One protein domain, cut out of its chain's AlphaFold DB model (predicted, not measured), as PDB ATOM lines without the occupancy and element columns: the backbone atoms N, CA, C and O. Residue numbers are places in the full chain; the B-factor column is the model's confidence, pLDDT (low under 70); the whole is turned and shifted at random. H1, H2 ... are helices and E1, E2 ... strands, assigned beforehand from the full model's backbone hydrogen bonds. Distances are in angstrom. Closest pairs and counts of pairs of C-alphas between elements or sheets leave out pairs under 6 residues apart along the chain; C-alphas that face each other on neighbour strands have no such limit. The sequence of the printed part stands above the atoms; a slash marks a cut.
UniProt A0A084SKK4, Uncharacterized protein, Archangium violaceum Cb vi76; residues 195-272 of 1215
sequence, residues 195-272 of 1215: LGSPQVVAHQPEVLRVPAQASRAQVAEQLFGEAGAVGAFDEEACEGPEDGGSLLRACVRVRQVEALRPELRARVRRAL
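AT A GLANCE: This is residues 195 to 272 of the 1215 residues of an uncharacterized protein of Archangium violaceum Cb vi76 (UniProt A0A084SKK4). A strongly twisted four-stranded sheet has helices H1 and H2 on one face, making two layers, and the loop of residues 237 to 248 reaches away from them. 78 residues are printed, with E1, E2, H1, E3, E4 and H2 along the chain; the class is mixed. The sheet, E1 E2 E4 E3, is antiparallel. The whole is compact: radius of gyration of the C-alphas 11.7 A, spans 33 by 27 by 19 A.

HOW THE PARTS SIT: E2, residues 204 to 211, bends by 54 degrees at residue 207. It forms a hairpin with E1, residues 199 to 201; N 201 and O 207 are 2.9 A apart. Its other neighbour is E4, residues 249 to 254; N 208 and O 252 are 2.8 A apart. E4 and E3, residues 233 to 236, form a hairpin; N 253 and O 234 are 2.7 A apart. H2, residues 262 to 272, has a height over the sheet of 9.2 A; its closest C-alphas to E2 are those of Val 268 and Pro 205, 5.4 A. H1, residues 216 to 224, is on the same face, height 8.9 A; its closest C-alphas to E2 are those of Val 219 and Val 210, 7.2 A. E2, H1 and E3 form a split strand-helix-strand unit, two strands of one sheet that are not neighbours with a helix between them along the chain; E4 is between E2 and E3 in the sheet, and the crossover is right-handed. In H1 and H2 every O i to N i+4 pair is within hydrogen-bond range.

IN THESE COORDINATES: E1 begins at C-alpha 199 (-26.401, 16.992, 20.581); H2 ends at C-alpha 272 (-15.456, 25.522, 20.842). From first to last C-alpha E2 measures 17.7 A and H2 15.2 A.

THE WHOLE: The printed part has no cut. The link E3 to E4 is long. Residues 195 to 196, 212 to 213 and 237 to 249 have pLDDT under 70.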
ATOM      1  N   LEU A 195     -38.565  13.055  20.013       53.59
ATOM      2  CA  LEU A 195     -37.483  13.146  19.028       53.59
ATOM      3  C   LEU A 195     -36.089  13.329  19.661       53.59
ATOM      4  O   LEU A 195     -35.090  13.006  19.025       53.59
ATOM      5  N   GLY A 196     -35.991  13.761  20.921       66.75
ATOM      6  CA  GLY A 196     -34.718  14.004  21.609       66.75
ATOM      7  C   GLY A 196     -33.998  15.289  21.162       66.75
ATOM      8  O   GLY A 196     -34.016  15.682  19.995       66.75
ATOM      9  N   SER A 197     -33.344  15.977  22.105       78.88
ATOM     10  CA  SER A 197     -32.672  17.259  21.834       78.88
ATOM     11  C   SER A 197     -31.413  17.106  20.959       78.88
ATOM     12  O   SER A 197     -30.680  16.122  21.126       78.88
ATOM     13  N   PRO A 198     -31.076  18.100  20.105       88.00
ATOM     14  CA  PRO A 198     -29.850  18.075  19.311       88.00
ATOM     15  C   PRO A 198     -28.610  18.009  20.205       88.00
ATOM     16  O   PRO A 198     -28.512  18.719  21.214       88.00
ATOM     17  N   GLN A 199     -27.644  17.173  19.828       88.31
ATOM     18  CA  GLN A 199     -26.401  16.992  20.581       88.31
ATOM     19  C   GLN A 199     -25.200  17.520  19.803       88.31
ATOM     20  O   GLN A 199     -25.001  17.159  18.648       88.31
ATOM     21  N   VAL A 200     -24.372  18.338  20.449       89.25
ATOM     22  CA  VAL A 200     -23.142  18.882  19.857       89.25
ATOM     23  C   VAL A 200     -22.073  17.791  19.780       89.25
ATOM     24  O   VAL A 200     -21.798  17.117  20.773       89.25
ATOM     25  N   VAL A 201     -21.442  17.624  18.616       86.50
ATOM     26  CA  VAL A 201     -20.332  16.681  18.438       86.50
ATOM     27  C   VAL A 201     -19.057  17.284  19.029       86.50
ATOM     28  O   VAL A 201     -18.534  18.282  18.546       86.50
ATOM     29  N   ALA A 202     -18.519  16.669  20.082       79.62
ATOM     30  CA  ALA A 202     -17.464  17.276  20.903       79.62
ATOM     31  C   ALA A 202     -16.160  17.635  20.156       79.62
ATOM     32  O   ALA A 202     -15.457  18.557  20.567       79.62
ATOM     33  N   HIS A 203     -15.814  16.905  19.090       79.06
ATOM     34  CA  HIS A 203     -14.604  17.138  18.289       79.06
ATOM     35  C   HIS A 203     -14.866  17.974  17.019       79.06
ATOM     36  O   HIS A 203     -13.916  18.412  16.368       79.06
ATOM     37  N   GLN A 204     -16.139  18.219  16.692       83.69
ATOM     38  CA  GLN A 204     -16.606  19.116  15.630       83.69
ATOM     39  C   GLN A 204     -17.819  19.902  16.150       83.69
ATOM     40  O   GLN A 204     -18.950  19.569  15.803       83.69
ATOM     41  N   PRO A 205     -17.621  20.908  17.022       87.38
ATOM     42  CA  PRO A 205     -18.719  21.599  17.698       87.38
ATOM     43  C   PRO A 205     -19.745  22.250  16.764       87.38
ATOM     44  O   PRO A 205     -20.883  22.482  17.158       87.38
ATOM     45  N   GLU A 206     -19.358  22.544  15.525       86.06
ATOM     46  CA  GLU A 206     -20.247  23.038  14.474       86.06
ATOM     47  C   GLU A 206     -21.182  21.967  13.871       86.06
ATOM     48  O   GLU A 206     -22.085  22.305  13.104       86.06
ATOM     49  N   VAL A 207     -20.981  20.691  14.212       88.06
ATOM     50  CA  VAL A 207     -21.805  19.551  13.798       88.06
ATOM     51  C   VAL A 207     -22.694  19.113  14.960       88.06
ATOM     52  O   VAL A 207     -22.225  18.866  16.075       88.06
ATOM     53  N   LEU A 208     -23.994  18.989  14.696       90.06
ATOM     54  CA  LEU A 208     -24.983  18.510  15.653       90.06
ATOM     55  C   LEU A 208     -25.595  17.193  15.187       90.06
ATOM     56  O   LEU A 208     -25.941  17.027  14.020       90.06
ATOM     57  N   ARG A 209     -25.773  16.267  16.127       87.31
ATOM     58  CA  ARG A 209     -26.555  15.043  15.950       87.31
ATOM     59  C   ARG A 209     -28.031  15.371  16.132       87.31
ATOM     60  O   ARG A 209     -28.421  15.864  17.191       87.31
ATOM     61  N   VAL A 210     -28.823  15.059  15.114       86.44
ATOM     62  CA  VAL A 210     -30.278  15.236  15.059       86.44
ATOM     63  C   VAL A 210     -30.954  13.897  14.727       86.44
ATOM     64  O   VAL A 210     -30.294  12.971  14.250       86.44
ATOM     65  N   PRO A 211     -32.255  13.731  14.989       76.62
ATOM     66  CA  PRO A 211     -32.965  12.490  14.667       76.62
ATOM     67  C   PRO A 211     -32.954  12.239  13.155       76.62
ATOM     68  O   PRO A 211     -33.283  13.146  12.397       76.62
ATOM     69  N   ALA A 212     -32.603  11.032  12.686       67.25
ATOM     70  CA  ALA A 212     -32.496  10.791  11.236       67.25
ATOM     71  C   ALA A 212     -33.831  10.886  10.486       67.25
ATOM     72  O   ALA A 212     -33.828  11.026   9.269       67.25
ATOM     73  N   GLN A 213     -34.959  10.803  11.195       66.81
ATOM     74  CA  GLN A 213     -36.292  10.887  10.595       66.81
ATOM     75  C   GLN A 213     -36.850  12.318  10.556       66.81
ATOM     76  O   GLN A 213     -37.930  12.536  10.017       66.81
ATOM     77  N   ALA A 214     -36.143  13.299  11.129       72.00
ATOM     78  CA  ALA A 214     -36.587  14.685  11.095       72.00
ATOM     79  C   ALA A 214     -36.392  15.272   9.687       72.00
ATOM     80  O   ALA A 214     -35.295  15.249   9.129       72.00
ATOM     81  N   SER A 215     -37.454  15.846   9.122       76.88
ATOM     82  CA  SER A 215     -37.371  16.626   7.883       76.88
ATOM     83  C   SER A 215     -36.458  17.842   8.063       76.88
ATOM     84  O   SER A 215     -36.300  18.357   9.171       76.88
ATOM     85  N   ARG A 216     -35.905  18.389   6.971       77.81
ATOM     86  CA  ARG A 216     -35.075  19.610   7.045       77.81
ATOM     87  C   ARG A 216     -35.804  20.776   7.708       77.81
ATOM     88  O   ARG A 216     -35.167  21.543   8.415       77.81
ATOM     89  N   ALA A 217     -37.113  20.895   7.491       79.12
ATOM     90  CA  ALA A 217     -37.942  21.911   8.130       79.12
ATOM     91  C   ALA A 217     -38.059  21.676   9.643       79.12
ATOM     92  O   ALA A 217     -37.903  22.615  10.411       79.12
ATOM     93  N   GLN A 218     -38.248  20.428  10.088       84.19
ATOM     94  CA  GLN A 218     -38.245  20.086  11.517       84.19
ATOM     95  C   GLN A 218     -36.872  20.301  12.156       84.19
ATOM     96  O   GLN A 218     -36.791  20.835  13.256       84.19
ATOM     97  N   VAL A 219     -35.787  19.944  11.463       86.12
ATOM     98  CA  VAL A 219     -34.421  20.236  11.917       86.12
ATOM     99  C   VAL A 219     -34.193  21.748  11.991       86.12
ATOM    100  O   VAL A 219     -33.638  22.229  12.974       86.12
ATOM    101  N   ALA A 220     -34.651  22.515  10.997       86.62
ATOM    102  CA  ALA A 220     -34.552  23.973  11.003       86.62
ATOM    103  C   ALA A 220     -35.327  24.585  12.180       86.62
ATOM    104  O   ALA A 220     -34.791  25.393  12.933       86.62
ATOM    105  N   GLU A 221     -36.560  24.132  12.393       89.44
ATOM    106  CA  GLU A 221     -37.400  24.535  13.517       89.44
ATOM    107  C   GLU A 221     -36.722  24.215  14.858       89.44
ATOM    108  O   GLU A 221     -36.641  25.070  15.738       89.44
ATOM    109  N   GLN A 222     -36.147  23.019  15.000       89.38
ATOM    110  CA  GLN A 222     -35.469  22.581  16.220       89.38
ATOM    111  C   GLN A 222     -34.178  23.367  16.500       89.38
ATOM    112  O   GLN A 222     -33.883  23.686  17.651       89.38
ATOM    113  N   LEU A 223     -33.396  23.680  15.463       92.75
ATOM    114  CA  LEU A 223     -32.102  24.353  15.599       92.75
ATOM    115  C   LEU A 223     -32.213  25.879  15.684       92.75
ATOM    116  O   LEU A 223     -31.459  26.496  16.438       92.75
ATOM    117  N   PHE A 224     -33.128  26.477  14.922       92.94
ATOM    118  CA  PHE A 224     -33.228  27.927  14.712       92.94
ATOM    119  C   PHE A 224     -34.557  28.517  15.209       92.94
ATOM    120  O   PHE A 224     -34.658  29.728  15.347       92.94
ATOM    121  N   GLY A 225     -35.567  27.691  15.510       90.56
ATOM    122  CA  GLY A 225     -36.920  28.173  15.836       90.56
ATOM    123  C   GLY A 225     -37.725  28.626  14.615       90.56
ATOM    124  O   GLY A 225     -38.722  29.319  14.774       90.56
ATOM    125  N   GLU A 226     -37.261  28.288  13.406       90.50
ATOM    126  CA  GLU A 226     -37.936  28.644  12.161       90.50
ATOM    127  C   GLU A 226     -37.779  27.535  11.111       90.50
ATOM    128  O   GLU A 226     -36.690  27.295  10.580       90.50
ATOM    129  N   ALA A 227     -38.888  26.898  10.735       82.62
ATOM    130  CA  ALA A 227     -38.939  25.871   9.696       82.62
ATOM    131  C   ALA A 227     -38.398  26.328   8.322       82.62
ATOM    132  O   ALA A 227     -37.952  25.502   7.526       82.62
ATOM    133  N   GLY A 228     -38.418  27.636   8.037       80.88
ATOM    134  CA  GLY A 228     -37.878  28.245   6.815       80.88
ATOM    135  C   GLY A 228     -36.346  28.309   6.755       80.88
ATOM    136  O   GLY A 228     -35.782  28.416   5.664       80.88
ATOM    137  N   ALA A 229     -35.648  28.156   7.886       83.88
ATOM    138  CA  ALA A 229     -34.192  28.283   7.990       83.88
ATOM    139  C   ALA A 229     -33.411  27.063   7.454       83.88
ATOM    140  O   ALA A 229     -32.258  26.825   7.814       83.88
ATOM    141  N   VAL A 230     -33.996  26.285   6.537       74.69
ATOM    142  CA  VAL A 230     -33.371  25.091   5.943       74.69
ATOM    143  C   VAL A 230     -32.056  25.384   5.215       74.69
ATOM    144  O   VAL A 230     -31.289  24.460   4.966       74.69
ATOM    145  N   GLY A 231     -31.772  26.639   4.855       73.19
ATOM    146  CA  GLY A 231     -30.497  27.057   4.258       73.19
ATOM    147  C   GLY A 231     -29.357  27.279   5.263       73.19
ATOM    148  O   GLY A 231     -28.203  27.403   4.854       73.19
ATOM    149  N   ALA A 232     -29.655  27.313   6.567       83.00
ATOM    150  CA  ALA A 232     -28.700  27.651   7.625       83.00
ATOM    151  C   ALA A 232     -27.821  26.469   8.083       83.00
ATOM    152  O   ALA A 232     -26.924  26.654   8.908       83.00
ATOM    153  N   PHE A 233     -28.034  25.267   7.538       84.56
ATOM    154  CA  PHE A 233     -27.253  24.066   7.842       84.56
ATOM    155  C   PHE A 233     -27.114  23.131   6.631       84.56
ATOM    156  O   PHE A 233     -27.916  23.150   5.693       84.56
ATOM    157  N   ASP A 234     -26.096  22.278   6.669       77.88
ATOM    158  CA  ASP A 234     -25.870  21.181   5.731       77.88
ATOM    159  C   ASP A 234     -25.986  19.839   6.439       77.88
ATOM    160  O   ASP A 234     -25.616  19.724   7.598       77.88
ATOM    161  N   GLU A 235     -26.481  18.822   5.745       74.81
ATOM    162  CA  GLU A 235     -26.385  17.442   6.226       74.81
ATOM    163  C   GLU A 235     -24.967  16.922   5.985       74.81
ATOM    164  O   GLU A 235     -24.371  17.198   4.941       74.81
ATOM    165  N   GLU A 236     -24.433  16.180   6.948       70.69
ATOM    166  CA  GLU A 236     -23.088  15.615   6.905       70.69
ATOM    167  C   GLU A 236     -23.109  14.165   7.395       70.69
ATOM    168  O   GLU A 236     -23.822  13.815   8.340       70.69
ATOM    169  N   ALA A 237     -22.318  13.305   6.751       60.78
ATOM    170  CA  ALA A 237     -22.086  11.954   7.238       60.78
ATOM    171  C   ALA A 237     -21.186  12.023   8.479       60.78
ATOM    172  O   ALA A 237     -20.098  12.593   8.430       60.78
ATOM    173  N   CYS A 238     -21.627  11.442   9.590       60.94
ATOM    174  CA  CYS A 238     -20.818  11.322  10.798       60.94
ATOM    175  C   CYS A 238     -20.606   9.850  11.111       60.94
ATOM    176  O   CYS A 238     -21.520   9.038  10.948       60.94
ATOM    177  N   GLU A 239     -19.421   9.526  11.618       56.47
ATOM    178  CA  GLU A 239     -19.162   8.225  12.221       56.47
ATOM    179  C   GLU A 239     -20.172   8.002  13.358       56.47
ATOM    180  O   GLU A 239     -20.407   8.884  14.203       56.47
ATOM    181  N   GLY A 240     -20.840   6.845  13.318       53.12
ATOM    182  CA  GLY A 240     -21.783   6.439  14.354       53.12
ATOM    183  C   GLY A 240     -21.101   6.390  15.726       53.12
ATOM    184  O   GLY A 240     -19.873   6.361  15.805       53.12
ATOM    185  N   PRO A 241     -21.861   6.423  16.834       49.47
ATOM    186  CA  PRO A 241     -21.275   6.132  18.141       49.47
ATOM    187  C   PRO A 241     -20.548   4.774  18.097       49.47
ATOM    188  O   PRO A 241     -21.078   3.820  17.529       49.47
ATOM    189  N   GLU A 242     -19.345   4.697  18.683       43.84
ATOM    190  CA  GLU A 242     -18.588   3.435  18.825       43.84
ATOM    191  C   GLU A 242     -19.394   2.380  19.605       43.84
ATOM    192  O   GLU A 242     -19.246   1.176  19.397       43.84
ATOM    193  N   ASP A 243     -20.323   2.844  20.438       36.12
ATOM    194  CA  ASP A 243     -21.267   2.026  21.177       36.12
ATOM    195  C   ASP A 243     -22.461   1.707  20.270       36.12
ATOM    196  O   ASP A 243     -23.322   2.557  20.047       36.12
ATOM    197  N   GLY A 244     -22.507   0.492  19.714       38.06
ATOM    198  CA  GLY A 244     -23.491   0.005  18.731       38.06
ATOM    199  C   GLY A 244     -24.971  -0.049  19.171       38.06
ATOM    200  O   GLY A 244     -25.651  -1.039  18.904       38.06
ATOM    201  N   GLY A 245     -25.490   0.994  19.819       32.00
ATOM    202  CA  GLY A 245     -26.861   1.131  20.301       32.00
ATOM    203  C   GLY A 245     -27.714   2.108  19.480       32.00
ATOM    204  O   GLY A 245     -27.604   3.319  19.617       32.00
ATOM    205  N   SER A 246     -28.615   1.537  18.675       43.72
ATOM    206  CA  SER A 246     -30.036   1.912  18.539       43.72
ATOM    207  C   SER A 246     -30.425   3.406  18.447       43.72
ATOM    208  O   SER A 246     -30.799   4.025  19.442       43.72
ATOM    209  N   LEU A 247     -30.457   3.899  17.201       40.41
ATOM    210  CA  LEU A 247     -31.371   4.862  16.546       40.41
ATOM    211  C   LEU A 247     -30.529   5.718  15.596       40.41
ATOM    212  O   LEU A 247     -29.665   6.477  16.032       40.41
ATOM    213  N   LEU A 248     -30.760   5.567  14.289       49.94
ATOM    214  CA  LEU A 248     -30.093   6.354  13.253       49.94
ATOM    215  C   LEU A 248     -30.265   7.845  13.604       49.94
ATOM    216  O   LEU A 248     -31.383   8.362  13.626       49.94
ATOM    217  N   ARG A 249     -29.171   8.529  13.942       55.50
ATOM    218  CA  ARG A 249     -29.125   9.988  14.094       55.50
ATOM    219  C   ARG A 249     -28.382  10.547  12.890       55.50
ATOM    220  O   ARG A 249     -27.267  10.115  12.610       55.50
ATOM    221  N   ALA A 250     -29.007  11.477  12.177       72.75
ATOM    222  CA  ALA A 250     -28.339  12.240  11.134       72.75
ATOM    223  C   ALA A 250     -27.431  13.293  11.782       72.75
ATOM    224  O   ALA A 250     -27.642  13.692  12.929       72.75
ATOM    225  N   CYS A 251     -26.407  13.745  11.064       82.56
ATOM    226  CA  CYS A 251     -25.584  14.863  11.504       82.56
ATOM    227  C   CYS A 251     -25.781  16.057  10.586       82.56
ATOM    228  O   CYS A 251     -25.946  15.912   9.375       82.56
ATOM    229  N   VAL A 252     -25.790  17.244  11.184       85.06
ATOM    230  CA  VAL A 252     -25.948  18.504  10.470       85.06
ATOM    231  C   VAL A 252     -24.873  19.493  10.888       85.06
ATOM    232  O   VAL A 252     -24.692  19.766  12.072       85.06
ATOM    233  N   ARG A 253     -24.158  20.041   9.908       87.31
ATOM    234  CA  ARG A 253     -23.201  21.131  10.085       87.31
ATOM    235  C   ARG A 253     -23.925  22.460   9.989       87.31
ATOM    236  O   ARG A 253     -24.516  22.784   8.960       87.31
ATOM    237  N   VAL A 254     -23.853  23.259  11.041       88.44
ATOM    238  CA  VAL A 254     -24.491  24.575  11.080       88.44
ATOM    239  C   VAL A 254     -23.615  25.593  10.359       88.44
ATOM    240  O   VAL A 254     -22.463  25.799  10.728       88.44
ATOM    241  N   ARG A 255     -24.173  26.258   9.341       78.62
ATOM    242  CA  ARG A 255     -23.509  27.364   8.634       78.62
ATOM    243  C   ARG A 255     -23.615  28.661   9.426       78.62
ATOM    244  O   ARG A 255     -22.654  29.406   9.537       78.62
ATOM    245  N   GLN A 256     -24.798  28.923   9.982       85.69
ATOM    246  CA  GLN A 256     -25.106  30.164  10.688       85.69
ATOM    247  C   GLN A 256     -25.225  29.900  12.189       85.69
ATOM    248  O   GLN A 256     -26.317  29.895  12.746       85.69
ATOM    249  N   VAL A 257     -24.090  29.666  12.857       88.31
ATOM    250  CA  VAL A 257     -24.058  29.366  14.306       88.31
ATOM    251  C   VAL A 257     -24.726  30.475  15.127       88.31
ATOM    252  O   VAL A 257     -25.360  30.203  16.142       88.31
ATOM    253  N   GLU A 258     -24.649  31.718  14.655       88.25
ATOM    254  CA  GLU A 258     -25.283  32.868  15.303       88.25
ATOM    255  C   GLU A 258     -26.814  32.835  15.268       88.25
ATOM    256  O   GLU A 258     -27.439  33.377  16.180       88.25
ATOM    257  N   ALA A 259     -27.400  32.176  14.263       90.75
ATOM    258  CA  ALA A 259     -28.844  32.029  14.111       90.75
ATOM    259  C   ALA A 259     -29.425  30.901  14.981       90.75
ATOM    260  O   ALA A 259     -30.643  30.798  15.101       90.75
ATOM    261  N   LEU A 260     -28.584  30.039  15.573       93.44
ATOM    262  CA  LEU A 260     -29.055  28.968  16.451       93.44
ATOM    263  C   LEU A 260     -29.838  29.526  17.641       93.44
ATOM    264  O   LEU A 260     -29.506  30.592  18.173       93.44
ATOM    265  N   ARG A 261     -30.798  28.731  18.128       94.06
ATOM    266  CA  ARG A 261     -31.469  28.983  19.407       94.06
ATOM    267  C   ARG A 261     -30.427  29.255  20.508       94.06
ATOM    268  O   ARG A 261     -29.378  28.591  20.519       94.06
ATOM    269  N   PRO A 262     -30.674  30.210  21.425       92.56
ATOM    270  CA  PRO A 262     -29.671  30.677  22.383       92.56
ATOM    271  C   PRO A 262     -28.983  29.557  23.175       92.56
ATOM    272  O   PRO A 262     -27.765  29.591  23.364       92.56
ATOM    273  N   GLU A 263     -29.731  28.529  23.575       90.88
ATOM    274  CA  GLU A 263     -29.248  27.408  24.383       90.88
ATOM    275  C   GLU A 263     -28.284  26.520  23.587       90.88
ATOM    276  O   GLU A 263     -27.222  26.133  24.084       90.88
ATOM    277  N   LEU A 264     -28.627  26.215  22.329       91.69
ATOM    278  CA  LEU A 264     -27.780  25.438  21.421       91.69
ATOM    279  C   LEU A 264     -26.534  26.229  21.027       91.69
ATOM    280  O   LEU A 264     -25.430  25.687  21.079       91.69
ATOM    281  N   ARG A 265     -26.684  27.525  20.732       93.38
ATOM    282  CA  ARG A 265     -25.560  28.430  20.461       93.38
ATOM    283  C   ARG A 265     -24.571  28.455  21.628       93.38
ATOM    284  O   ARG A 265     -23.366  28.319  21.416       93.38
ATOM    285  N   ALA A 266     -25.063  28.554  22.864       90.69
ATOM    286  CA  ALA A 266     -24.229  28.522  24.066       90.69
ATOM    287  C   ALA A 266     -23.522  27.168  24.268       90.69
ATOM    288  O   ALA A 266     -22.396  27.122  24.766       90.69
ATOM    289  N   ARG A 267     -24.151  26.045  23.892       92.94
ATOM    290  CA  ARG A 267     -23.508  24.715  23.920       92.94
ATOM    291  C   ARG A 267     -22.395  24.600  22.878       92.94
ATOM    292  O   ARG A 267     -21.303  24.158  23.228       92.94
ATOM    293  N   VAL A 268     -22.643  25.037  21.640       91.69
ATOM    294  CA  VAL A 268     -21.637  25.052  20.563       91.69
ATOM    295  C   VAL A 268     -20.441  25.919  20.956       91.69
ATOM    296  O   VAL A 268     -19.305  25.464  20.865       91.69
ATOM    297  N   ARG A 269     -20.679  27.130  21.482       92.50
ATOM    298  CA  ARG A 269     -19.607  28.021  21.959       92.50
ATOM    299  C   ARG A 269     -18.780  27.400  23.080       92.50
ATOM    300  O   ARG A 269     -17.564  27.361  22.968       92.50
ATOM    301  N   ARG A 270     -19.413  26.835  24.113       92.50
ATOM    302  CA  ARG A 270     -18.681  26.143  25.194       92.50
ATOM    303  C   ARG A 270     -17.814  24.996  24.674       92.50
ATOM    304  O   ARG A 270     -16.690  24.825  25.132       92.50
ATOM    305  N   ALA A 271     -18.313  24.227  23.708       92.50
ATOM    306  CA  ALA A 271     -17.539  23.157  23.087       92.50
ATOM    307  C   ALA A 271     -16.370  23.689  22.233       92.50
ATOM    308  O   ALA A 271     -15.305  23.072  22.221       92.50
ATOM    309  N   LEU A 272     -16.537  24.837  21.563       93.25
ATOM    310  CA  LEU A 272     -15.456  25.522  20.842       93.25
ATOM    311  C   LEU A 272     -14.382  26.070  21.786       93.25
ATOM    312  O   LEU A 272     -13.207  25.881  21.495       93.25
TER     313      LEU A 272